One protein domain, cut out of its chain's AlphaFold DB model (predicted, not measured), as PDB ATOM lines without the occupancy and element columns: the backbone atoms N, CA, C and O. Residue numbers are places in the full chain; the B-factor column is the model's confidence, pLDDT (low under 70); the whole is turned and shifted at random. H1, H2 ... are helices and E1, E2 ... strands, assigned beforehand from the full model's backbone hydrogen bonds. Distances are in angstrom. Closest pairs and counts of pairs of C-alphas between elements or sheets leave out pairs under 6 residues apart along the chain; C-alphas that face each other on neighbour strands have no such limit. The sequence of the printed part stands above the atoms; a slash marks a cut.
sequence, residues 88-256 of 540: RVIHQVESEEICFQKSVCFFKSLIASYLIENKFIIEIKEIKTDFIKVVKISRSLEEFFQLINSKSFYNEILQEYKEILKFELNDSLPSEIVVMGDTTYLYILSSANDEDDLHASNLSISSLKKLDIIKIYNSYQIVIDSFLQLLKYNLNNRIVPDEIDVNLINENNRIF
ATOM      1  N   ARG A  88     -12.641 -70.954 -20.219       89.06
ATOM      2  CA  ARG A  88     -13.266 -72.094 -19.526       89.06
ATOM      3  C   ARG A  88     -14.500 -71.657 -18.748       89.06
ATOM      4  O   ARG A  88     -15.556 -72.244 -18.954       89.06
ATOM      5  N   VAL A  89     -14.403 -70.578 -17.965       90.94
ATOM      6  CA  VAL A  89     -15.549 -70.021 -17.224       90.94
ATOM      7  C   VAL A  89     -16.719 -69.725 -18.165       90.94
ATOM      8  O   VAL A  89     -17.815 -70.232 -17.963       90.94
ATOM      9  N   ILE A  90     -16.479 -68.968 -19.238       91.06
ATOM     10  CA  ILE A  90     -17.522 -68.511 -20.168       91.06
ATOM     11  C   ILE A  90     -18.239 -69.663 -20.893       91.06
ATOM     12  O   ILE A  90     -19.429 -69.527 -21.205       91.06
ATOM     13  N   HIS A  91     -17.529 -70.763 -21.171       88.75
ATOM     14  CA  HIS A  91     -18.063 -71.920 -21.895       88.75
ATOM     15  C   HIS A  91     -18.668 -72.998 -20.989       88.75
ATOM     16  O   HIS A  91     -19.568 -73.704 -21.435       88.75
ATOM     17  N   GLN A  92     -18.165 -73.166 -19.763       87.88
ATOM     18  CA  GLN A  92     -18.523 -74.296 -18.898       87.88
ATOM     19  C   GLN A  92     -19.415 -73.899 -17.715       87.88
ATOM     20  O   GLN A  92     -20.102 -74.752 -17.160       87.88
ATOM     21  N   VAL A  93     -19.442 -72.622 -17.322       87.38
ATOM     22  CA  VAL A  93     -20.287 -72.144 -16.221       87.38
ATOM     23  C   VAL A  93     -21.592 -71.573 -16.774       87.38
ATOM     24  O   VAL A  93     -21.601 -70.569 -17.481       87.38
ATOM     25  N   GLU A  94     -22.717 -72.194 -16.411       85.38
ATOM     26  CA  GLU A  94     -24.053 -71.738 -16.830       85.38
ATOM     27  C   GLU A  94     -24.515 -70.464 -16.105       85.38
ATOM     28  O   GLU A  94     -25.293 -69.685 -16.648       85.38
ATOM     29  N   SER A  95     -24.038 -70.231 -14.877       88.44
ATOM     30  CA  SER A  95     -24.410 -69.048 -14.093       88.44
ATOM     31  C   SER A  95     -23.828 -67.772 -14.708       88.44
ATOM     32  O   SER A  95     -22.610 -67.561 -14.693       88.44
ATOM     33  N   GLU A  96     -24.706 -66.891 -15.199       88.75
ATOM     34  CA  GLU A  96     -24.305 -65.582 -15.727       88.75
ATOM     35  C   GLU A  96     -23.677 -64.687 -14.655       88.75
ATOM     36  O   GLU A  96     -22.736 -63.960 -14.957       88.75
ATOM     37  N   GLU A  97     -24.135 -64.774 -13.405       90.38
ATOM     38  CA  GLU A  97     -23.603 -63.971 -12.300       90.38
ATOM     39  C   GLU A  97     -22.135 -64.312 -12.007       90.38
ATOM     40  O   GLU A  97     -21.296 -63.416 -11.910       90.38
ATOM     41  N   ILE A  98     -21.798 -65.606 -11.951       89.62
ATOM     42  CA  ILE A  98     -20.408 -66.050 -11.769       89.62
ATOM     43  C   ILE A  98     -19.561 -65.623 -12.972       89.62
ATOM     44  O   ILE A  98     -18.462 -65.092 -12.798       89.62
ATOM     45  N   CYS A  99     -20.078 -65.813 -14.192       91.94
ATOM     46  CA  CYS A  99     -19.399 -65.366 -15.407       91.94
ATOM     47  C   CYS A  99     -19.099 -63.866 -15.362       91.94
ATOM     48  O   CYS A  99     -17.980 -63.467 -15.683       91.94
ATOM     49  N   PHE A 100     -20.062 -63.046 -14.942       94.00
ATOM     50  CA  PHE A 100     -19.904 -61.603 -14.826       94.00
ATOM     51  C   PHE A 100     -18.846 -61.229 -13.783       94.00
ATOM     52  O   PHE A 100     -17.891 -60.530 -14.114       94.00
ATOM     53  N   GLN A 101     -18.942 -61.757 -12.558       91.94
ATOM     54  CA  GLN A 101     -17.987 -61.461 -11.481       91.94
ATOM     55  C   GLN A 101     -16.543 -61.809 -11.873       91.94
ATOM     56  O   GLN A 101     -15.630 -60.998 -11.686       91.94
ATOM     57  N   LYS A 102     -16.327 -62.991 -12.469       92.19
ATOM     58  CA  LYS A 102     -15.004 -63.413 -12.959       92.19
ATOM     59  C   LYS A 102     -14.524 -62.539 -14.117       92.19
ATOM     60  O   LYS A 102     -13.360 -62.147 -14.136       92.19
ATOM     61  N   SER A 103     -15.422 -62.190 -15.040       93.81
ATOM     62  CA  SER A 103     -15.116 -61.319 -16.181       93.81
ATOM     63  C   SER A 103     -14.686 -59.923 -15.733       93.81
ATOM     64  O   SER A 103     -13.709 -59.407 -16.262       93.81
ATOM     65  N   VAL A 104     -15.349 -59.336 -14.731       92.88
ATOM     66  CA  VAL A 104     -14.976 -58.029 -14.158       92.88
ATOM     67  C   VAL A 104     -13.602 -58.089 -13.488       92.88
ATOM     68  O   VAL A 104     -12.771 -57.206 -13.701       92.88
ATOM     69  N   CYS A 105     -13.329 -59.135 -12.702       90.75
ATOM     70  CA  CYS A 105     -12.025 -59.298 -12.049       90.75
ATOM     71  C   CYS A 105     -10.893 -59.424 -13.076       90.75
ATOM     72  O   CYS A 105      -9.879 -58.736 -12.965       90.75
ATOM     73  N   PHE A 106     -11.091 -60.256 -14.104       94.06
ATOM     74  CA  PHE A 106     -10.116 -60.408 -15.176       94.06
ATOM     75  C   PHE A 106      -9.948 -59.110 -15.965       94.06
ATOM     76  O   PHE A 106      -8.820 -58.672 -16.157       94.06
ATOM     77  N   PHE A 107     -11.041 -58.442 -16.339       94.81
ATOM     78  CA  PHE A 107     -11.012 -57.152 -17.028       94.81
ATOM     79  C   PHE A 107     -10.139 -56.121 -16.296       94.81
ATOM     80  O   PHE A 107      -9.261 -55.516 -16.912       94.81
ATOM     81  N   LYS A 108     -10.298 -55.988 -14.973       90.75
ATOM     82  CA  LYS A 108      -9.499 -55.063 -14.150       90.75
ATOM     83  C   LYS A 108      -8.004 -55.379 -14.147       90.75
ATOM     84  O   LYS A 108      -7.201 -54.475 -13.959       90.75
ATOM     85  N   SER A 109      -7.612 -56.631 -14.387       90.56
ATOM     86  CA  SER A 109      -6.198 -57.010 -14.518       90.56
ATOM     87  C   SER A 109      -5.583 -56.634 -15.875       90.56
ATOM     88  O   SER A 109      -4.361 -56.546 -16.002       90.56
ATOM     89  N   LEU A 110      -6.411 -56.399 -16.899       92.94
ATOM     90  CA  LEU A 110      -5.956 -56.146 -18.268       92.94
ATOM     91  C   LEU A 110      -5.559 -54.690 -18.512       92.94
ATOM     92  O   LEU A 110      -4.902 -54.414 -19.517       92.94
ATOM     93  N   ILE A 111      -5.960 -53.772 -17.634       92.31
ATOM     94  CA  ILE A 111      -5.747 -52.336 -17.802       92.31
ATOM     95  C   ILE A 111      -5.100 -51.774 -16.546       92.31
ATOM     96  O   ILE A 111      -5.541 -52.041 -15.434       92.31
ATOM     97  N   ALA A 112      -4.057 -50.975 -16.730       88.38
ATOM     98  CA  ALA A 112      -3.418 -50.256 -15.644       88.38
ATOM     99  C   ALA A 112      -2.962 -48.875 -16.106       88.38
ATOM    100  O   ALA A 112      -2.515 -48.717 -17.243       88.38
ATOM    101  N   SER A 113      -3.018 -47.903 -15.206       86.94
ATOM    102  CA  SER A 113      -2.626 -46.522 -15.476       86.94
ATOM    103  C   SER A 113      -1.462 -46.120 -14.584       86.94
ATOM    104  O   SER A 113      -1.438 -46.449 -13.399       86.94
ATOM    105  N   TYR A 114      -0.492 -45.410 -15.154       82.00
ATOM    106  CA  TYR A 114       0.706 -44.955 -14.455       82.00
ATOM    107  C   TYR A 114       1.061 -43.526 -14.865       82.00
ATOM    108  O   TYR A 114       0.743 -43.095 -15.976       82.00
ATOM    109  N   LEU A 115       1.792 -42.830 -13.998       78.75
ATOM    110  CA  LEU A 115       2.456 -41.568 -14.309       78.75
ATOM    111  C   LEU A 115       3.972 -41.801 -14.351       78.75
ATOM    112  O   LEU A 115       4.520 -42.531 -13.519       78.75
ATOM    113  N   ILE A 116       4.649 -41.227 -15.343       76.81
ATOM    114  CA  ILE A 116       6.096 -41.374 -15.542       76.81
ATOM    115  C   ILE A 116       6.713 -39.993 -15.772       76.81
ATOM    116  O   ILE A 116       6.207 -39.221 -16.584       76.81
ATOM    117  N   GLU A 117       7.832 -39.685 -15.107       71.31
ATOM    118  CA  GLU A 117       8.617 -38.490 -15.445       71.31
ATOM    119  C   GLU A 117       9.254 -38.642 -16.834       71.31
ATOM    120  O   GLU A 117       9.935 -39.628 -17.128       71.31
ATOM    121  N   ASN A 118       9.116 -37.618 -17.675       67.88
ATOM    122  CA  ASN A 118       9.622 -37.597 -19.049       67.88
ATOM    123  C   ASN A 118      11.146 -37.822 -19.127       67.88
ATOM    124  O   ASN A 118      11.667 -38.354 -20.101       67.88
ATOM    125  N   LYS A 119      11.880 -37.512 -18.053       61.19
ATOM    126  CA  LYS A 119      13.330 -37.753 -17.932       61.19
ATOM    127  C   LYS A 119      13.713 -39.234 -18.073       61.19
ATOM    128  O   LYS A 119      14.833 -39.529 -18.481       61.19
ATOM    129  N   PHE A 120      12.798 -40.161 -17.772       57.62
ATOM    130  CA  PHE A 120      12.997 -41.605 -17.959       57.62
ATOM    131  C   PHE A 120      12.700 -42.079 -19.392       57.62
ATOM    132  O   PHE A 120      12.885 -43.252 -19.717       57.62
ATOM    133  N   ILE A 121      12.271 -41.170 -20.271       61.09
ATOM    134  CA  ILE A 121      11.792 -41.446 -21.624       61.09
ATOM    135  C   ILE A 121      12.727 -40.735 -22.610       61.09
ATOM    136  O   ILE A 121      12.438 -39.685 -23.169       61.09
ATOM    137  N   ILE A 122      13.902 -41.325 -22.829       53.00
ATOM    138  CA  ILE A 122      14.990 -40.717 -23.621       53.00
ATOM    139  C   ILE A 122      14.618 -40.555 -25.121       53.00
ATOM    140  O   ILE A 122      15.260 -39.787 -25.839       53.00
ATOM    141  N   GLU A 123      13.566 -41.228 -25.612       57.41
ATOM    142  CA  GLU A 123      13.280 -41.357 -27.054       57.41
ATOM    143  C   GLU A 123      11.996 -40.668 -27.568       57.41
ATOM    144  O   GLU A 123      11.886 -40.429 -28.774       57.41
ATOM    145  N   ILE A 124      11.040 -40.276 -26.712       62.16
ATOM    146  CA  ILE A 124       9.763 -39.679 -27.166       62.16
ATOM    147  C   ILE A 124       9.878 -38.153 -27.227       62.16
ATOM    148  O   ILE A 124       9.409 -37.430 -26.359       62.16
ATOM    149  N   LYS A 125      10.472 -37.636 -28.308       59.22
ATOM    150  CA  LYS A 125      10.616 -36.181 -28.547       59.22
ATOM    151  C   LYS A 125       9.292 -35.434 -28.789       59.22
ATOM    152  O   LYS A 125       9.298 -34.212 -28.924       59.22
ATOM    153  N   GLU A 126       8.189 -36.165 -28.916       65.56
ATOM    154  CA  GLU A 126       6.879 -35.647 -29.320       65.56
ATOM    155  C   GLU A 126       6.071 -35.098 -28.131       65.56
ATOM    156  O   GLU A 126       5.280 -34.180 -28.326       65.56
ATOM    157  N   ILE A 127       6.322 -35.570 -26.899       67.31
ATOM    158  CA  ILE A 127       5.608 -35.125 -25.692       67.31
ATOM    159  C   ILE A 127       6.508 -34.172 -24.892       67.31
ATOM    160  O   ILE A 127       7.548 -34.562 -24.360       67.31
ATOM    161  N   LYS A 128       6.125 -32.890 -24.837       64.62
ATOM    162  CA  LYS A 128       6.908 -31.795 -24.231       64.62
ATOM    163  C   LYS A 128       6.385 -31.392 -22.847       64.62
ATOM    164  O   LYS A 128       6.125 -30.216 -22.609       64.62
ATOM    165  N   THR A 129       6.215 -32.359 -21.954       71.44
ATOM    166  CA  THR A 129       5.800 -32.136 -20.556       71.44
ATOM    167  C   THR A 129       6.734 -32.864 -19.603       71.44
ATOM    168  O   THR A 129       7.396 -33.812 -20.014       71.44
ATOM    169  N   ASP A 130       6.818 -32.440 -18.344       71.75
ATOM    170  CA  ASP A 130       7.680 -33.107 -17.356       71.75
ATOM    171  C   ASP A 130       7.129 -34.474 -16.925       71.75
ATOM    172  O   ASP A 130       7.901 -35.359 -16.556       71.75
ATOM    173  N   PHE A 131       5.815 -34.679 -17.064       76.75
ATOM    174  CA  PHE A 131       5.118 -35.919 -16.737       76.75
ATOM    175  C   PHE A 131       4.316 -36.453 -17.927       76.75
ATOM    176  O   PHE A 131       3.725 -35.691 -18.702       76.75
ATOM    177  N   ILE A 132       4.298 -37.778 -18.057       79.69
ATOM    178  CA  ILE A 132       3.583 -38.527 -19.089       79.69
ATOM    179  C   ILE A 132       2.662 -39.533 -18.414       79.69
ATOM    180  O   ILE A 132       3.090 -40.358 -17.605       79.69
ATOM    181  N   LYS A 133       1.389 -39.480 -18.788       85.06
ATOM    182  CA  LYS A 133       0.366 -40.423 -18.362       85.06
ATOM    183  C   LYS A 133       0.343 -41.612 -19.310       85.06
ATOM    184  O   LYS A 133       0.294 -41.429 -20.528       85.06
ATOM    185  N   VAL A 134       0.394 -42.821 -18.759       86.00
ATOM    186  CA  VAL A 134       0.486 -44.073 -19.514       86.00
ATOM    187  C   VAL A 134      -0.667 -44.991 -19.150       86.00
ATOM    188  O   VAL A 134      -0.725 -45.495 -18.032       86.00
ATOM    189  N   VAL A 135      -1.530 -45.277 -20.123       90.00
ATOM    190  CA  VAL A 135      -2.543 -46.336 -20.023       90.00
ATOM    191  C   VAL A 135      -1.984 -47.595 -20.678       90.00
ATOM    192  O   VAL A 135      -1.791 -47.652 -21.895       90.00
ATOM    193  N   LYS A 136      -1.687 -48.602 -19.860       91.06
ATOM    194  CA  LYS A 136      -1.222 -49.927 -20.271       91.06
ATOM    195  C   LYS A 136      -2.428 -50.838 -20.473       91.06
ATOM    196  O   LYS A 136      -3.178 -51.085 -19.537       91.06
ATOM    197  N   ILE A 137      -2.571 -51.374 -21.679       92.94
ATOM    198  CA  ILE A 137      -3.679 -52.236 -22.091       92.94
ATOM    199  C   ILE A 137      -3.115 -53.574 -22.560       92.94
ATOM    200  O   ILE A 137      -2.296 -53.629 -23.476       92.94
ATOM    201  N   SER A 138      -3.549 -54.672 -21.949       92.94
ATOM    202  CA  SER A 138      -3.202 -56.024 -22.391       92.94
ATOM    203  C   SER A 138      -3.766 -56.307 -23.776       92.94
ATOM    204  O   SER A 138      -4.937 -56.050 -24.056       92.94
ATOM    205  N   ARG A 139      -2.955 -56.915 -24.645       90.50
ATOM    206  CA  ARG A 139      -3.409 -57.376 -25.963       90.50
ATOM    207  C   ARG A 139      -4.485 -58.464 -25.865       90.50
ATOM    208  O   ARG A 139      -5.266 -58.617 -26.798       90.50
ATOM    209  N   SER A 140      -4.597 -59.169 -24.738       93.00
ATOM    210  CA  SER A 140      -5.686 -60.128 -24.503       93.00
ATOM    211  C   SER A 140      -7.060 -59.468 -24.348       93.00
ATOM    212  O   SER A 140      -8.066 -60.170 -24.392       93.00
ATOM    213  N   LEU A 141      -7.134 -58.139 -24.190       94.44
ATOM    214  CA  LEU A 141      -8.401 -57.422 -24.018       94.44
ATOM    215  C   LEU A 141      -9.317 -57.519 -25.244       94.44
ATOM    216  O   LEU A 141     -10.529 -57.651 -25.091       94.44
ATOM    217  N   GLU A 142      -8.757 -57.502 -26.455       93.50
ATOM    218  CA  GLU A 142      -9.553 -57.674 -27.676       93.50
ATOM    219  C   GLU A 142     -10.183 -59.069 -27.726       93.50
ATOM    220  O   GLU A 142     -11.387 -59.208 -27.933       93.50
ATOM    221  N   GLU A 143      -9.377 -60.103 -27.479       93.50
ATOM    222  CA  GLU A 143      -9.840 -61.490 -27.438       93.50
ATOM    223  C   GLU A 143     -10.883 -61.700 -26.334       93.50
ATOM    224  O   GLU A 143     -11.876 -62.399 -26.536       93.50
ATOM    225  N   PHE A 144     -10.701 -61.047 -25.188       95.62
ATOM    226  CA  PHE A 144     -11.676 -61.048 -24.107       95.62
ATOM    227  C   PHE A 144     -13.012 -60.445 -24.549       95.62
ATOM    228  O   PHE A 144     -14.039 -61.103 -24.405       95.62
ATOM    229  N   PHE A 145     -13.022 -59.252 -25.152       95.69
ATOM    230  CA  PHE A 145     -14.265 -58.651 -25.642       95.69
ATOM    231  C   PHE A 145     -14.951 -59.496 -26.716       95.69
ATOM    232  O   PHE A 145     -16.177 -59.588 -26.723       95.69
ATOM    233  N   GLN A 146     -14.183 -60.137 -27.598       93.88
ATOM    234  CA  GLN A 146     -14.729 -61.065 -28.590       93.88
ATOM    235  C   GLN A 146     -15.366 -62.291 -27.932       93.88
ATOM    236  O   GLN A 146     -16.421 -62.738 -28.374       93.88
ATOM    237  N   LEU A 147     -14.766 -62.810 -26.861       94.12
ATOM    238  CA  LEU A 147     -15.272 -63.959 -26.119       94.12
ATOM    239  C   LEU A 147     -16.594 -63.663 -25.396       94.12
ATOM    240  O   LEU A 147     -17.489 -64.507 -25.381       94.12
ATOM    241  N   ILE A 148     -16.721 -62.481 -24.790       94.31
ATOM    242  CA  ILE A 148     -17.913 -62.106 -24.014       94.31
ATOM    243  C   ILE A 148     -18.996 -61.407 -24.849       94.31
ATOM    244  O   ILE A 148     -20.036 -61.059 -24.303       94.31
ATOM    245  N   ASN A 149     -18.798 -61.224 -26.161       93.31
ATOM    246  CA  ASN A 149     -19.681 -60.436 -27.037       93.31
ATOM    247  C   ASN A 149     -21.159 -60.876 -27.051       93.31
ATOM    248  O   ASN A 149     -22.044 -60.074 -27.337       93.31
ATOM    249  N   SER A 150     -21.419 -62.150 -26.762       89.56
ATOM    250  CA  SER A 150     -22.741 -62.776 -26.779       89.56
ATOM    251  C   SER A 150     -23.399 -62.811 -25.400       89.56
ATOM    252  O   SER A 150     -24.548 -63.233 -25.285       89.56
ATOM    253  N   LYS A 151     -22.687 -62.381 -24.351       92.56
ATOM    254  CA  LYS A 151     -23.180 -62.382 -22.973       92.56
ATOM    255  C   LYS A 151     -23.985 -61.118 -22.674       92.56
ATOM    256  O   LYS A 151     -23.677 -60.034 -23.171       92.56
ATOM    257  N   SER A 152     -24.990 -61.254 -21.809       92.44
ATOM    258  CA  SER A 152     -25.900 -60.176 -21.391       92.44
ATOM    259  C   SER A 152     -25.170 -58.955 -20.804       92.44
ATOM    260  O   SER A 152     -25.554 -57.815 -21.064       92.44
ATOM    261  N   PHE A 153     -24.071 -59.187 -20.083       93.94
ATOM    262  CA  PHE A 153     -23.264 -58.167 -19.404       93.94
ATOM    263  C   PHE A 153     -22.170 -57.514 -20.270       93.94
ATOM    264  O   PHE A 153     -21.415 -56.675 -19.778       93.94
ATOM    265  N   TYR A 154     -22.055 -57.859 -21.560       94.88
ATOM    266  CA  TYR A 154     -21.024 -57.308 -22.458       94.88
ATOM    267  C   TYR A 154     -20.973 -55.774 -22.446       94.88
ATOM    268  O   TYR A 154     -19.910 -55.173 -22.291       94.88
ATOM    269  N   ASN A 155     -22.142 -55.140 -22.590       94.75
ATOM    270  CA  ASN A 155     -22.245 -53.685 -22.669       94.75
ATOM    271  C   ASN A 155     -21.812 -53.003 -21.369       94.75
ATOM    272  O   ASN A 155     -21.284 -51.900 -21.426       94.75
ATOM    273  N   GLU A 156     -22.019 -53.643 -20.220       95.38
ATOM    274  CA  GLU A 156     -21.628 -53.097 -18.920       95.38
ATOM    275  C   GLU A 156     -20.102 -53.019 -18.798       95.38
ATOM    276  O   GLU A 156     -19.559 -51.949 -18.529       95.38
ATOM    277  N   ILE A 157     -19.399 -54.103 -19.139       95.12
ATOM    278  CA  ILE A 157     -17.927 -54.141 -19.127       95.12
ATOM    279  C   ILE A 157     -17.339 -53.207 -20.197       95.12
ATOM    280  O   ILE A 157     -16.353 -52.510 -19.953       95.12
ATOM    281  N   LEU A 158     -17.952 -53.139 -21.386       95.00
ATOM    282  CA  LEU A 158     -17.525 -52.202 -22.427       95.00
ATOM    283  C   LEU A 158     -17.680 -50.741 -21.978       95.00
ATOM    284  O   LEU A 158     -16.836 -49.909 -22.311       95.00
ATOM    285  N   GLN A 159     -18.737 -50.410 -21.231       94.31
ATOM    286  CA  GLN A 159     -18.902 -49.070 -20.669       94.31
ATOM    287  C   GLN A 159     -17.880 -48.782 -19.568       94.31
ATOM    288  O   GLN A 159     -17.315 -47.691 -19.565       94.31
ATOM    289  N   GLU A 160     -17.568 -49.749 -18.699       93.94
ATOM    290  CA  GLU A 160     -16.505 -49.597 -17.692       93.94
ATOM    291  C   GLU A 160     -15.154 -49.290 -18.363       93.94
ATOM    292  O   GLU A 160     -14.454 -48.362 -17.964       93.94
ATOM    293  N   TYR A 161     -14.834 -49.970 -19.470       94.06
ATOM    294  CA  TYR A 161     -13.660 -49.651 -20.289       94.06
ATOM    295  C   TYR A 161     -13.677 -48.225 -20.850       94.06
ATOM    296  O   TYR A 161     -12.665 -47.522 -20.781       94.06
ATOM    297  N   LYS A 162     -14.815 -47.777 -21.386       93.75
ATOM    298  CA  LYS A 162     -14.953 -46.415 -21.918       93.75
ATOM    299  C   LYS A 162     -14.801 -45.353 -20.832       93.75
ATOM    300  O   LYS A 162     -14.166 -44.335 -21.093       93.75
ATOM    301  N   GLU A 163     -15.333 -45.585 -19.634       92.69
ATOM    302  CA  GLU A 163     -15.179 -44.668 -18.498       92.69
ATOM    303  C   GLU A 163     -13.729 -44.619 -17.996       92.69
ATOM    304  O   GLU A 163     -13.230 -43.523 -17.746       92.69
ATOM    305  N   ILE A 164     -13.010 -45.751 -17.954       90.69
ATOM    306  CA  ILE A 164     -11.565 -45.753 -17.658       90.69
ATOM    307  C   ILE A 164     -10.823 -44.908 -18.694       90.69
ATOM    308  O   ILE A 164     -10.120 -43.974 -18.328       90.69
ATOM    309  N   LEU A 165     -11.013 -45.160 -19.993       90.81
ATOM    310  CA  LEU A 165     -10.351 -44.362 -21.031       90.81
ATOM    311  C   LEU A 165     -10.686 -42.872 -20.923       90.81
ATOM    312  O   LEU A 165      -9.804 -42.038 -21.099       90.81
ATOM    313  N   LYS A 166     -11.946 -42.534 -20.645       90.62
ATOM    314  CA  LYS A 166     -12.410 -41.151 -20.510       90.62
ATOM    315  C   LYS A 166     -11.786 -40.455 -19.307       90.62
ATOM    316  O   LYS A 166     -11.380 -39.310 -19.440       90.62
ATOM    317  N   PHE A 167     -11.693 -41.133 -18.164       88.38
ATOM    318  CA  PHE A 167     -10.997 -40.623 -16.986       88.38
ATOM    319  C   PHE A 167      -9.502 -40.439 -17.267       88.38
ATOM    320  O   PHE A 167      -8.910 -39.417 -16.917       88.38
ATOM    321  N   GLU A 168      -8.886 -41.405 -17.950       86.00
ATOM    322  CA  GLU A 168      -7.448 -41.381 -18.168       86.00
ATOM    323  C   GLU A 168      -7.008 -40.389 -19.252       86.00
ATOM    324  O   GLU A 168      -6.006 -39.704 -19.080       86.00
ATOM    325  N   LEU A 169      -7.764 -40.269 -20.341       86.06
ATOM    326  CA  LEU A 169      -7.428 -39.465 -21.522       86.06
ATOM    327  C   LEU A 169      -8.340 -38.241 -21.668       86.06
ATOM    328  O   LEU A 169      -8.590 -37.772 -22.786       86.06
ATOM    329  N   ASN A 170      -8.885 -37.743 -20.556       82.88
ATOM    330  CA  ASN A 170      -9.763 -36.582 -20.582       82.88
ATOM    331  C   ASN A 170      -9.064 -35.391 -21.260       82.88
ATOM    332  O   ASN A 170      -7.878 -35.152 -21.036       82.88
ATOM    333  N   ASP A 171      -9.790 -34.681 -22.122       80.88
ATOM    334  CA  ASP A 171      -9.324 -33.507 -22.879       80.88
ATOM    335  C   ASP A 171      -8.092 -33.697 -23.789       80.88
ATOM    336  O   ASP A 171      -7.694 -32.745 -24.470       80.88
ATOM    337  N   SER A 172      -7.531 -34.910 -23.866       86.06
ATOM    338  CA  SER A 172      -6.379 -35.232 -24.712       86.06
ATOM    339  C   SER A 172      -6.774 -35.215 -26.187       86.06
ATOM    340  O   SER A 172      -7.752 -35.861 -26.590       86.06
ATOM    341  N   LEU A 173      -6.009 -34.495 -27.006       85.94
ATOM    342  CA  LEU A 173      -6.199 -34.455 -28.452       85.94
ATOM    343  C   LEU A 173      -5.458 -35.608 -29.148       85.94
ATOM    344  O   LEU A 173      -4.411 -36.039 -28.670       85.94
ATOM    345  N   PRO A 174      -5.933 -36.087 -30.315       84.88
ATOM    346  CA  PRO A 174      -5.243 -37.132 -31.071       84.88
ATOM    347  C   PRO A 174      -3.731 -36.905 -31.242       84.88
ATOM    348  O   PRO A 174      -2.935 -37.797 -30.973       84.88
ATOM    349  N   SER A 175      -3.337 -35.710 -31.679       82.19
ATOM    350  CA  SER A 175      -1.943 -35.318 -31.947       82.19
ATOM    351  C   SER A 175      -1.054 -35.295 -30.702       82.19
ATOM    352  O   SER A 175       0.165 -35.350 -30.832       82.19
ATOM    353  N   GLU A 176      -1.650 -35.256 -29.511       82.38
ATOM    354  CA  GLU A 176      -0.950 -35.260 -28.223       82.38
ATOM    355  C   GLU A 176      -0.684 -36.687 -27.720       82.38
ATOM    356  O   GLU A 176      -0.045 -36.869 -26.683       82.38
ATOM    357  N   ILE A 177      -1.162 -37.705 -28.446       86.00
ATOM    358  CA  ILE A 177      -1.092 -39.099 -28.022       86.00
ATOM    359  C   ILE A 177      -0.097 -39.887 -28.856       86.00
ATOM    360  O   ILE A 177      -0.093 -39.861 -30.088       86.00
ATOM    361  N   VAL A 178       0.706 -40.685 -28.159       86.25
ATOM    362  CA  VAL A 178       1.611 -41.656 -28.767       86.25
ATOM    363  C   VAL A 178       1.174 -43.054 -28.355       86.25
ATOM    364  O   VAL A 178       0.962 -43.324 -27.178       86.25
ATOM    365  N   VAL A 179       1.051 -43.963 -29.325       87.50
ATOM    366  CA  VAL A 179       0.765 -45.377 -29.056       87.50
ATOM    367  C   VAL A 179       2.028 -46.197 -29.263       87.50
ATOM    368  O   VAL A 179       2.656 -46.169 -30.326       87.50
ATOM    369  N   MET A 180       2.396 -46.948 -28.236       87.44
ATOM    370  CA  MET A 180       3.526 -47.865 -28.236       87.44
ATOM    371  C   MET A 180       3.074 -49.276 -27.894       87.44
ATOM    372  O   MET A 180       1.976 -49.488 -27.387       87.44
ATOM    373  N   GLY A 181       3.912 -50.268 -28.161       88.31
ATOM    374  CA  GLY A 181       3.614 -51.624 -27.731       88.31
ATOM    375  C   GLY A 181       4.788 -52.576 -27.803       88.31
ATOM    376  O   GLY A 181       5.783 -52.347 -28.496       88.31
ATOM    377  N   ASP A 182       4.610 -53.676 -27.088       86.12
ATOM    378  CA  ASP A 182       5.434 -54.876 -27.134       86.12
ATOM    379  C   ASP A 182       4.563 -56.066 -27.585       86.12
ATOM    380  O   ASP A 182       3.504 -55.875 -28.193       86.12
ATOM    381  N   THR A 183       5.012 -57.301 -27.352       84.81
ATOM    382  CA  THR A 183       4.271 -58.528 -27.696       84.81
ATOM    383  C   THR A 183       3.040 -58.776 -26.825       84.81
ATOM    384  O   THR A 183       2.173 -59.548 -27.217       84.81
ATOM    385  N   THR A 184       2.953 -58.138 -25.663       87.00
ATOM    386  CA  THR A 184       1.969 -58.402 -24.603       87.00
ATOM    387  C   THR A 184       1.010 -57.238 -24.355       87.00
ATOM    388  O   THR A 184      -0.169 -57.468 -24.107       87.00
ATOM    389  N   TYR A 185       1.472 -55.997 -24.484       90.00
ATOM    390  CA  TYR A 185       0.732 -54.798 -24.109       90.00
ATOM    391  C   TYR A 185       0.803 -53.714 -25.188       90.00
ATOM    392  O   TYR A 185       1.759 -53.615 -25.967       90.00
ATOM    393  N   LEU A 186      -0.241 -52.892 -25.202       90.62
ATOM    394  CA  LEU A 186      -0.314 -51.583 -25.832       90.62
ATOM    395  C   LEU A 186      -0.174 -50.522 -24.735       90.62
ATOM    396  O   LEU A 186      -0.714 -50.679 -23.642       90.62
ATOM    397  N   TYR A 187       0.536 -49.444 -25.028       88.25
ATOM    398  CA  TYR A 187       0.754 -48.322 -24.124       88.25
ATOM    399  C   TYR A 187       0.283 -47.056 -24.830       88.25
ATOM    400  O   TYR A 187       0.799 -46.714 -25.895       88.25
ATOM    401  N   ILE A 188      -0.704 -46.383 -24.250       89.25
ATOM    402  CA  ILE A 188      -1.215 -45.099 -24.727       89.25
ATOM    403  C   ILE A 188      -0.601 -44.017 -23.846       89.25
ATOM    404  O   ILE A 188      -0.845 -43.996 -22.642       89.25
ATOM    405  N   LEU A 189       0.212 -43.151 -24.444       86.69
ATOM    406  CA  LEU A 189       0.927 -42.085 -23.753       86.69
ATOM    407  C   LEU A 189       0.294 -40.730 -24.065       86.69
ATOM    408  O   LEU A 189       0.057 -40.432 -25.234       86.69
ATOM    409  N   SER A 190       0.069 -39.911 -23.039       86.69
ATOM    410  CA  SER A 190      -0.466 -38.543 -23.146       86.69
ATOM    411  C   SER A 190       0.230 -37.600 -22.159       86.69
ATOM    412  O   SER A 190       0.849 -38.046 -21.190       86.69
ATOM    413  N   SER A 191       0.166 -36.293 -22.410       80.12
ATOM    414  CA  SER A 191       0.698 -35.276 -21.496       80.12
ATOM    415  C   SER A 191      -0.127 -35.176 -20.211       80.12
ATOM    416  O   SER A 191      -1.354 -35.190 -20.275       80.12
ATOM    417  N   ALA A 192       0.535 -34.999 -19.065       76.94
ATOM    418  CA  ALA A 192      -0.108 -34.711 -17.781       76.94
ATOM    419  C   ALA A 192       0.247 -33.295 -17.294       76.94
ATOM    420  O   ALA A 192       1.367 -32.833 -17.528       76.94
ATOM    421  N   ASN A 193      -0.706 -32.622 -16.636       64.88
ATOM    422  CA  ASN A 193      -0.574 -31.221 -16.209       64.88
ATOM    423  C   ASN A 193      -0.204 -31.034 -14.729       64.88
ATOM    424  O   ASN A 193       0.278 -29.957 -14.399       64.88
ATOM    425  N   ASP A 194      -0.370 -32.042 -13.871       57.12
ATOM    426  CA  ASP A 194      -0.170 -31.903 -12.423       57.12
ATOM    427  C   ASP A 194       0.670 -33.050 -11.833       57.12
ATOM    428  O   ASP A 194       0.676 -34.171 -12.353       57.12
ATOM    429  N   GLU A 195       1.377 -32.739 -10.737       51.78
ATOM    430  CA  GLU A 195       2.069 -33.657  -9.812       51.78
ATOM    431  C   GLU A 195       1.060 -34.560  -9.061       51.78
ATOM    432  O   GLU A 195       1.104 -34.679  -7.838       51.78
ATOM    433  N   ASP A 196       0.098 -35.154  -9.768       45.41
ATOM    434  CA  ASP A 196      -0.896 -36.032  -9.155       45.41
ATOM    435  C   ASP A 196      -0.224 -37.288  -8.577       45.41
ATOM    436  O   ASP A 196       0.681 -37.857  -9.193       45.41
ATOM    437  N   ASP A 197      -0.714 -37.709  -7.400       43.97
ATOM    438  CA  ASP A 197      -0.293 -38.797  -6.490       43.97
ATOM    439  C   ASP A 197      -0.245 -40.219  -7.112       43.97
ATOM    440  O   ASP A 197      -0.668 -41.215  -6.520       43.97
ATOM    441  N   LEU A 198       0.266 -40.368  -8.328       51.69
ATOM    442  CA  LEU A 198       0.498 -41.650  -8.975       51.69
ATOM    443  C   LEU A 198       1.961 -42.035  -8.793       51.69
ATOM    444  O   LEU A 198       2.872 -41.337  -9.235       51.69
ATOM    445  N   HIS A 199       2.182 -43.180  -8.142       47.00
ATOM    446  CA  HIS A 199       3.500 -43.780  -7.960       47.00
ATOM    447  C   HIS A 199       4.290 -43.759  -9.273       47.00
ATOM    448  O   HIS A 199       3.964 -44.495 -10.209       47.00
ATOM    449  N   ALA A 200       5.337 -42.930  -9.318       47.81
ATOM    450  CA  ALA A 200       6.288 -42.887 -10.416       47.81
ATOM    451  C   ALA A 200       6.867 -44.293 -10.613       47.81
ATOM    452  O   ALA A 200       7.678 -44.782  -9.822       47.81
ATOM    453  N   SER A 201       6.387 -44.984 -11.643       54.41
ATOM    454  CA  SER A 201       6.865 -46.318 -11.980       54.41
ATOM    455  C   SER A 201       8.076 -46.191 -12.903       54.41
ATOM    456  O   SER A 201       8.047 -45.447 -13.884       54.41
ATOM    457  N   ASN A 202       9.149 -46.931 -12.611       53.31
ATOM    458  CA  ASN A 202      10.320 -47.028 -13.485       53.31
ATOM    459  C   ASN A 202      10.000 -47.933 -14.686       53.31
ATOM    460  O   ASN A 202      10.524 -49.041 -14.804       53.31
ATOM    461  N   LEU A 203       9.095 -47.501 -15.565       60.03
ATOM    462  CA  LEU A 203       8.811 -48.215 -16.803       60.03
ATOM    463  C   LEU A 203       9.904 -47.860 -17.818       60.03
ATOM    464  O   LEU A 203       9.977 -46.739 -18.315       60.03
ATOM    465  N   SER A 204      10.788 -48.815 -18.115       58.03
ATOM    466  CA  SER A 204      11.809 -48.643 -19.152       58.03
ATOM    467  C   SER A 204      11.155 -48.715 -20.533       58.03
ATOM    468  O   SER A 204      10.936 -49.797 -21.070       58.03
ATOM    469  N   ILE A 205      10.853 -47.558 -21.120       63.00
ATOM    470  CA  ILE A 205      10.208 -47.442 -22.442       63.00
ATOM    471  C   ILE A 205      11.172 -47.773 -23.599       63.00
ATOM    472  O   ILE A 205      10.728 -47.999 -24.720       63.00
ATOM    473  N   SER A 206      12.480 -47.892 -23.339       61.00
ATOM    474  CA  SER A 206      13.526 -48.106 -24.358       61.00
ATOM    475  C   SER A 206      13.353 -49.356 -25.238       61.00
ATOM    476  O   SER A 206      13.922 -49.425 -26.322       61.00
ATOM    477  N   SER A 207      12.576 -50.356 -24.807       67.12
ATOM    478  CA  SER A 207      12.282 -51.561 -25.599       67.12
ATOM    479  C   SER A 207      10.957 -51.504 -26.369       67.12
ATOM    480  O   SER A 207      10.648 -52.435 -27.120       67.12
ATOM    481  N   LEU A 208      10.148 -50.460 -26.176       75.56
ATOM    482  CA  LEU A 208       8.826 -50.335 -26.783       75.56
ATOM    483  C   LEU A 208       8.927 -49.771 -28.200       75.56
ATOM    484  O   LEU A 208       9.693 -48.856 -28.486       75.56
ATOM    485  N   LYS A 209       8.118 -50.311 -29.115       81.69
ATOM    486  CA  LYS A 209       8.053 -49.812 -30.493       81.69
ATOM    487  C   LYS A 209       6.864 -48.880 -30.641       81.69
ATOM    488  O   LYS A 209       5.758 -49.231 -30.233       81.69
ATOM    489  N   LYS A 210       7.072 -47.727 -31.286       84.12
ATOM    490  CA  LYS A 210       5.971 -46.878 -31.752       84.12
ATOM    491  C   LYS A 210       5.129 -47.665 -32.753       84.12
ATOM    492  O   LYS A 210       5.664 -48.250 -33.698       84.12
ATOM    493  N   LEU A 211       3.825 -47.695 -32.521       84.94
ATOM    494  CA  LEU A 211       2.882 -48.418 -33.357       84.94
ATOM    495  C   LEU A 211       2.059 -47.441 -34.194       84.94
ATOM    496  O   LEU A 211       1.723 -46.340 -33.769       84.94
ATOM    497  N   ASP A 212       1.734 -47.874 -35.406       82.56
ATOM    498  CA  ASP A 212       0.804 -47.175 -36.284       82.56
ATOM    499  C   ASP A 212      -0.622 -47.589 -35.909       82.56
ATOM    500  O   ASP A 212      -0.986 -48.759 -36.064       82.56
ATOM    501  N   ILE A 213      -1.415 -46.637 -35.411       81.19
ATOM    502  CA  ILE A 213      -2.789 -46.852 -34.937       81.19
ATOM    503  C   ILE A 213      -3.639 -47.570 -35.991       81.19
ATOM    504  O   ILE A 213      -4.416 -48.454 -35.639       81.19
ATOM    505  N   ILE A 214      -3.442 -47.281 -37.282       77.81
ATOM    506  CA  ILE A 214      -4.205 -47.905 -38.373       77.81
ATOM    507  C   ILE A 214      -3.900 -49.404 -38.462       77.81
ATOM    508  O   ILE A 214      -4.798 -50.226 -38.652       77.81
ATOM    509  N   LYS A 215      -2.629 -49.787 -38.293       81.06
ATOM    510  CA  LYS A 215      -2.228 -51.201 -38.304       81.06
ATOM    511  C   LYS A 215      -2.791 -51.950 -37.103       81.06
ATOM    512  O   LYS A 215      -3.156 -53.112 -37.243       81.06
ATOM    513  N   ILE A 216      -2.869 -51.288 -35.948       82.94
ATOM    514  CA  ILE A 216      -3.433 -51.875 -34.728       82.94
ATOM    515  C   ILE A 216      -4.955 -52.008 -34.855       82.94
ATOM    516  O   ILE A 216      -5.488 -53.049 -34.491       82.94
ATOM    517  N   TYR A 217      -5.642 -51.010 -35.420       82.88
ATOM    518  CA  TYR A 217      -7.104 -50.987 -35.558       82.88
ATOM    519  C   TYR A 217      -7.652 -52.239 -36.255       82.88
ATOM    520  O   TYR A 217      -8.628 -52.822 -35.797       82.88
ATOM    521  N   ASN A 218      -6.973 -52.724 -37.300       79.69
ATOM    522  CA  ASN A 218      -7.383 -53.942 -38.012       79.69
ATOM    523  C   ASN A 218      -7.257 -55.230 -37.180       79.69
ATOM    524  O   ASN A 218      -7.846 -56.244 -37.540       79.69
ATOM    525  N   SER A 219      -6.448 -55.232 -36.119       81.62
ATOM    526  CA  SER A 219      -6.213 -56.401 -35.259       81.62
ATOM    527  C   SER A 219      -6.836 -56.274 -33.864       81.62
ATOM    528  O   SER A 219      -6.930 -57.275 -33.166       81.62
ATOM    529  N   TYR A 220      -7.238 -55.063 -33.465       87.12
ATOM    530  CA  TYR A 220      -7.762 -54.716 -32.138       87.12
ATOM    531  C   TYR A 220      -8.943 -53.755 -32.287       87.12
ATOM    532  O   TYR A 220      -8.893 -52.606 -31.838       87.12
ATOM    533  N   GLN A 221      -9.967 -54.184 -33.020       88.44
ATOM    534  CA  GLN A 221     -11.022 -53.286 -33.459       88.44
ATOM    535  C   GLN A 221     -11.821 -52.743 -32.272       88.44
ATOM    536  O   GLN A 221     -11.970 -51.533 -32.176       88.44
ATOM    537  N   ILE A 222     -12.288 -53.582 -31.343       90.75
ATOM    538  CA  ILE A 222     -13.147 -53.138 -30.227       90.75
ATOM    539  C   ILE A 222     -12.378 -52.193 -29.291       90.75
ATOM    540  O   ILE A 222     -12.882 -51.134 -28.889       90.75
ATOM    541  N   VAL A 223     -11.139 -52.568 -28.965       91.25
ATOM    542  CA  VAL A 223     -10.267 -51.819 -28.050       91.25
ATOM    543  C   VAL A 223      -9.910 -50.448 -28.627       91.25
ATOM    544  O   VAL A 223     -10.051 -49.438 -27.930       91.25
ATOM    545  N   ILE A 224      -9.476 -50.398 -29.891       89.50
ATOM    546  CA  ILE A 224      -9.043 -49.156 -30.544       89.50
ATOM    547  C   ILE A 224     -10.237 -48.295 -30.964       89.50
ATOM    548  O   ILE A 224     -10.137 -47.073 -30.897       89.50
ATOM    549  N   ASP A 225     -11.377 -48.879 -31.340       90.69
ATOM    550  CA  ASP A 225     -12.580 -48.123 -31.710       90.69
ATOM    551  C   ASP A 225     -13.087 -47.257 -30.547       90.69
ATOM    552  O   ASP A 225     -13.323 -46.064 -30.727       90.69
ATOM    553  N   SER A 226     -13.136 -47.810 -29.329       90.88
ATOM    554  CA  SER A 226     -13.520 -47.055 -28.122       90.88
ATOM    555  C   SER A 226     -12.573 -45.882 -27.843       90.88
ATOM    556  O   SER A 226     -13.011 -44.790 -27.478       90.88
ATOM    557  N   PHE A 227     -11.277 -46.095 -28.064       89.50
ATOM    558  CA  PHE A 227     -10.252 -45.066 -27.941       89.50
ATOM    559  C   PHE A 227     -10.409 -43.970 -29.008       89.50
ATOM    560  O   PHE A 227     -10.475 -42.790 -28.671       89.50
ATOM    561  N   LEU A 228     -10.552 -44.328 -30.287       90.38
ATOM    562  CA  LEU A 228     -10.744 -43.360 -31.375       90.38
ATOM    563  C   LEU A 228     -12.048 -42.570 -31.224       90.38
ATOM    564  O   LEU A 228     -12.069 -41.370 -31.507       90.38
ATOM    565  N   GLN A 229     -13.113 -43.214 -30.743       91.62
ATOM    566  CA  GLN A 229     -14.384 -42.566 -30.439       91.62
ATOM    567  C   GLN A 229     -14.209 -41.467 -29.381       91.62
ATOM    568  O   GLN A 229     -14.704 -40.353 -29.573       91.62
ATOM    569  N   LEU A 230     -13.478 -41.753 -28.299       92.06
ATOM    570  CA  LEU A 230     -13.164 -40.772 -27.259       92.06
ATOM    571  C   LEU A 230     -12.322 -39.618 -27.812       92.06
ATOM    572  O   LEU A 230     -12.659 -38.457 -27.603       92.06
ATOM    573  N   LEU A 231     -11.275 -39.903 -28.587       90.56
ATOM    574  CA  LEU A 231     -10.446 -38.843 -29.168       90.56
ATOM    575  C   LEU A 231     -11.209 -37.964 -30.150       90.56
ATOM    576  O   LEU A 231     -10.986 -36.755 -30.221       90.56
ATOM    577  N   LYS A 232     -12.131 -38.559 -30.909       90.31
ATOM    578  CA  LYS A 232     -13.018 -37.807 -31.788       90.31
ATOM    579  C   LYS A 232     -13.932 -36.888 -30.986       90.31
ATOM    580  O   LYS A 232     -14.154 -35.747 -31.390       90.31
ATOM    581  N   TYR A 233     -14.452 -37.380 -29.867       89.62
ATOM    582  CA  TYR A 233     -15.256 -36.597 -28.940       89.62
ATOM    583  C   TYR A 233     -14.454 -35.430 -28.342       89.62
ATOM    584  O   TYR A 233     -14.900 -34.288 -28.442       89.62
ATOM    585  N   ASN A 234     -13.238 -35.679 -27.850       88.38
ATOM    586  CA  ASN A 234     -12.346 -34.645 -27.317       88.38
ATOM    587  C   ASN A 234     -12.010 -33.584 -28.372       88.38
ATOM    588  O   ASN A 234     -12.123 -32.388 -28.104       88.38
ATOM    589  N   LEU A 235     -11.677 -34.004 -29.601       87.31
ATOM    590  CA  LEU A 235     -11.442 -33.082 -30.713       87.31
ATOM    591  C   LEU A 235     -12.664 -32.190 -30.954       87.31
ATOM    592  O   LEU A 235     -12.511 -30.985 -31.103       87.31
ATOM    593  N   ASN A 236     -13.873 -32.755 -30.966       84.31
ATOM    594  CA  ASN A 236     -15.094 -31.982 -31.188       84.31
ATOM    595  C   ASN A 236     -15.366 -30.975 -30.065       84.31
ATOM    596  O   ASN A 236     -15.791 -29.862 -30.357       84.31
ATOM    597  N   ASN A 237     -15.098 -31.347 -28.811       83.38
ATOM    598  CA  ASN A 237     -15.258 -30.459 -27.660       83.38
ATOM    599  C   ASN A 237     -14.232 -29.319 -27.650       83.38
ATOM    600  O   ASN A 237     -14.542 -28.222 -27.194       83.38
ATOM    601  N   ARG A 238     -13.025 -29.559 -28.177       79.12
ATOM    602  CA  ARG A 238     -11.963 -28.548 -28.279       79.12
ATOM    603  C   ARG A 238     -12.223 -27.517 -29.381       79.12
ATOM    604  O   ARG A 238     -11.620 -26.447 -29.368       79.12
ATOM    605  N   ILE A 239     -13.085 -27.822 -30.356       78.94
ATOM    606  CA  ILE A 239     -13.410 -26.887 -31.439       78.94
ATOM    607  C   ILE A 239     -14.348 -25.809 -30.901       78.94
ATOM    608  O   ILE A 239     -15.568 -25.974 -30.861       78.94
ATOM    609  N   VAL A 240     -13.764 -24.669 -30.546       73.94
ATOM    610  CA  VAL A 240     -14.514 -23.465 -30.195       73.94
ATOM    611  C   VAL A 240     -14.876 -22.717 -31.492       73.94
ATOM    612  O   VAL A 240     -13.971 -22.335 -32.240       73.94
ATOM    613  N   PRO A 241     -16.171 -22.503 -31.813       68.38
ATOM    614  CA  PRO A 241     -16.599 -21.965 -33.109       68.38
ATOM    615  C   PRO A 241     -16.058 -20.578 -33.482       68.38
ATOM    616  O   PRO A 241     -16.183 -20.172 -34.638       68.38
ATOM    617  N   ASP A 242     -15.521 -19.825 -32.528       64.00
ATOM    618  CA  ASP A 242     -14.977 -18.488 -32.728       64.00
ATOM    619  C   ASP A 242     -13.443 -18.402 -32.623       64.00
ATOM    620  O   ASP A 242     -12.886 -17.332 -32.874       64.00
ATOM    621  N   GLU A 243     -12.767 -19.526 -32.356       70.44
ATOM    622  CA  GLU A 243     -11.301 -19.651 -32.235       70.44
ATOM    623  C   GLU A 243     -10.757 -20.876 -32.996       70.44
ATOM    624  O   GLU A 243      -9.745 -21.470 -32.634       70.44
ATOM    625  N   ILE A 244     -11.447 -21.277 -34.067       74.38
ATOM    626  CA  ILE A 244     -11.109 -22.477 -34.839       74.38
ATOM    627  C   ILE A 244      -9.692 -22.378 -35.426       74.38
ATOM    628  O   ILE A 244      -9.448 -21.594 -36.345       74.38
ATOM    629  N   ASP A 245      -8.800 -23.268 -34.985       80.69
ATOM    630  CA  ASP A 245      -7.520 -23.529 -35.641       80.69
ATOM    631  C   ASP A 245      -7.653 -24.696 -36.637       80.69
ATOM    632  O   ASP A 245      -7.712 -25.877 -36.283       80.69
ATOM    633  N   VAL A 246      -7.703 -24.348 -37.925       80.12
ATOM    634  CA  VAL A 246      -7.814 -25.313 -39.029       80.12
ATOM    635  C   VAL A 246      -6.590 -26.230 -39.104       80.12
ATOM    636  O   VAL A 246      -6.726 -27.399 -39.472       80.12
ATOM    637  N   ASN A 247      -5.401 -25.733 -38.751       82.69
ATOM    638  CA  ASN A 247      -4.179 -26.532 -38.777       82.69
ATOM    639  C   ASN A 247      -4.210 -27.580 -37.671       82.69
ATOM    640  O   ASN A 247      -3.981 -28.752 -37.966       82.69
ATOM    641  N   LEU A 248      -4.596 -27.182 -36.454       84.56
ATOM    642  CA  LEU A 248      -4.788 -28.100 -35.332       84.56
ATOM    643  C   LEU A 248      -5.781 -29.210 -35.697       84.56
ATOM    644  O   LEU A 248      -5.509 -30.389 -35.480       84.56
ATOM    645  N   ILE A 249      -6.919 -28.863 -36.304       86.69
ATOM    646  CA  ILE A 249      -7.932 -29.853 -36.700       86.69
ATOM    647  C   ILE A 249      -7.391 -30.792 -37.775       86.69
ATOM    648  O   ILE A 249      -7.572 -32.002 -37.668       86.69
ATOM    649  N   ASN A 250      -6.711 -30.265 -38.795       87.44
ATOM    650  CA  ASN A 250      -6.121 -31.086 -39.849       87.44
ATOM    651  C   ASN A 250      -5.035 -32.024 -39.312       87.44
ATOM    652  O   ASN A 250      -4.983 -33.182 -39.723       87.44
ATOM    653  N   GLU A 251      -4.189 -31.549 -38.401       87.50
ATOM    654  CA  GLU A 251      -3.155 -32.347 -37.746       87.50
ATOM    655  C   GLU A 251      -3.768 -33.500 -36.947       87.50
ATOM    656  O   GLU A 251      -3.434 -34.661 -37.181       87.50
ATOM    657  N   ASN A 252      -4.749 -33.196 -36.098       88.06
ATOM    658  CA  ASN A 252      -5.461 -34.187 -35.296       88.06
ATOM    659  C   ASN A 252      -6.280 -35.168 -36.145       88.06
ATOM    660  O   ASN A 252      -6.373 -36.353 -35.825       88.06
ATOM    661  N   ASN A 253      -6.845 -34.707 -37.261       90.06
ATOM    662  CA  ASN A 253      -7.650 -35.541 -38.146       90.06
ATOM    663  C   ASN A 253      -6.824 -36.610 -38.887       90.06
ATOM    664  O   ASN A 253      -7.371 -37.648 -39.259       90.06
ATOM    665  N   ARG A 254      -5.508 -36.409 -39.072       87.12
ATOM    666  CA  ARG A 254      -4.627 -37.387 -39.744       87.12
ATOM    667  C   ARG A 254      -4.584 -38.739 -39.042       87.12
ATOM    668  O   ARG A 254      -4.451 -39.757 -39.710       87.12
ATOM    669  N   ILE A 255      -4.731 -38.762 -37.720       84.62
ATOM    670  CA  ILE A 255      -4.712 -40.007 -36.940       84.62
ATOM    671  C   ILE A 255      -5.899 -40.908 -37.285       84.62
ATOM    672  O   ILE A 255      -5.794 -42.129 -37.209       84.62
ATOM    673  N   PHE A 256      -7.008 -40.322 -37.736       87.88
ATOM    674  CA  PHE A 256      -8.199 -41.071 -38.103       87.88
ATOM    675  C   PHE A 256      -8.165 -41.620 -39.536       87.88
ATOM    676  O   PHE A 256      -9.133 -42.269 -39.921       87.88
TER     677      PHE A 256
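AT A GLANCE: This is residues 88 to 256 of the 540 residues of an uncharacterized protein of Hepatospora eriocheir (UniProt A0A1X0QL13). A strongly twisted sheet of four strands has helices H4 and H6 to one side of it, with H7 folded back beside H6, while H2 and H3 reach out beyond one end of the sheet toward H1 at the far tip. The two long links, residues 118 to 130 and 192 to 212, loop round the other side of the sheet, and residues 240 to 247 stick out. The printed part has 169 residues, with seven named helices and four named strands in the order H1 H2 E1 E2 H3 H4 E3 E4 H5 H6 H7, and its class is mixed, helices and strands. The sheet runs E1 E2 E4 E3, all antiparallel. The whole is compact, with a radius of gyration of the C-alphas of 17.3 A and spans of 54 by 39 by 31 A.

IN THESE COORDINATES: H1, residues 88 to 92, begins at C-alpha 88 (-13.266, -72.094, -19.526). H2, residues 96 to 110, is 20.8 A long and is followed directly by E1, residues 111 to 117, 20.1 A. E2 is residues 131 to 138, 22.5 A; H3 is residues 140 to 148; H4 is residues 154 to 168, 21.4 A. E3 is residues 178 to 181, and E4 is residues 185 to 191, 19.7 A. H5 is residues 213 to 217. H6, residues 221 to 238, is 25.3 A long, and H7, residues 246 to 256, 15.8 A, ends at C-alpha 256 (-8.199, -41.071, -38.103).

HOW THE PARTS SIT: In the hairpin E1 and E2, N 114 and O 134 are 2.9 A apart, within hydrogen-bond range; so are N 135 and O 188 of E2 and E4, 2.9 A, and N 180 and O 187 of the hairpin E3 and E4, 2.8 A. E2, H3 H4 and E3 form a split strand-helix-strand unit, two strands running the same way with E4 between them, and its crossover is right-handed. H2, H4 and H5 only graze the sheet. H6, the hub, touches H4 at a steep tilt of 46 degrees, closest at the C-alphas of Lys 162 and Ser 226, 6.4 A. With residues 221 to 223 alone it touches H3, about perpendicular at 76 degrees, closest at the C-alphas of Glu 142 and Val 223, 5.9 A. It touches H5 at the C-alphas of Tyr 217 and Ile 224, 5.7 A, with its residues 224 to 225 alone. H6 and H7, a helical hairpin, only just touch, with 3 pairs of C-alphas within 8 A, the closest those of Leu 228 and Phe 256, 7.5 A. H1 and H2 also only just touch, with 3 pairs, the closest the C-alphas of Ile 90 and Cys 99, 6.0 A. H1 and H6 are apart. Every O i to N i+4 pair is within hydrogen-bond range in H1, H2, H3, H4 and H5, against 13 of 14 in H6 and 5 of 7 in H7.

THE WHOLE: The two C-alphas farthest apart, those of Gln 92 and Asp 242, are 57.6 A apart. The printed part has no cut; the links E1 to E2 and E4 to H5 are long. Mean pLDDT of the printed part is 82.7, and residues 118 to 128, 193 to 207 and 241 to 242 are under 70.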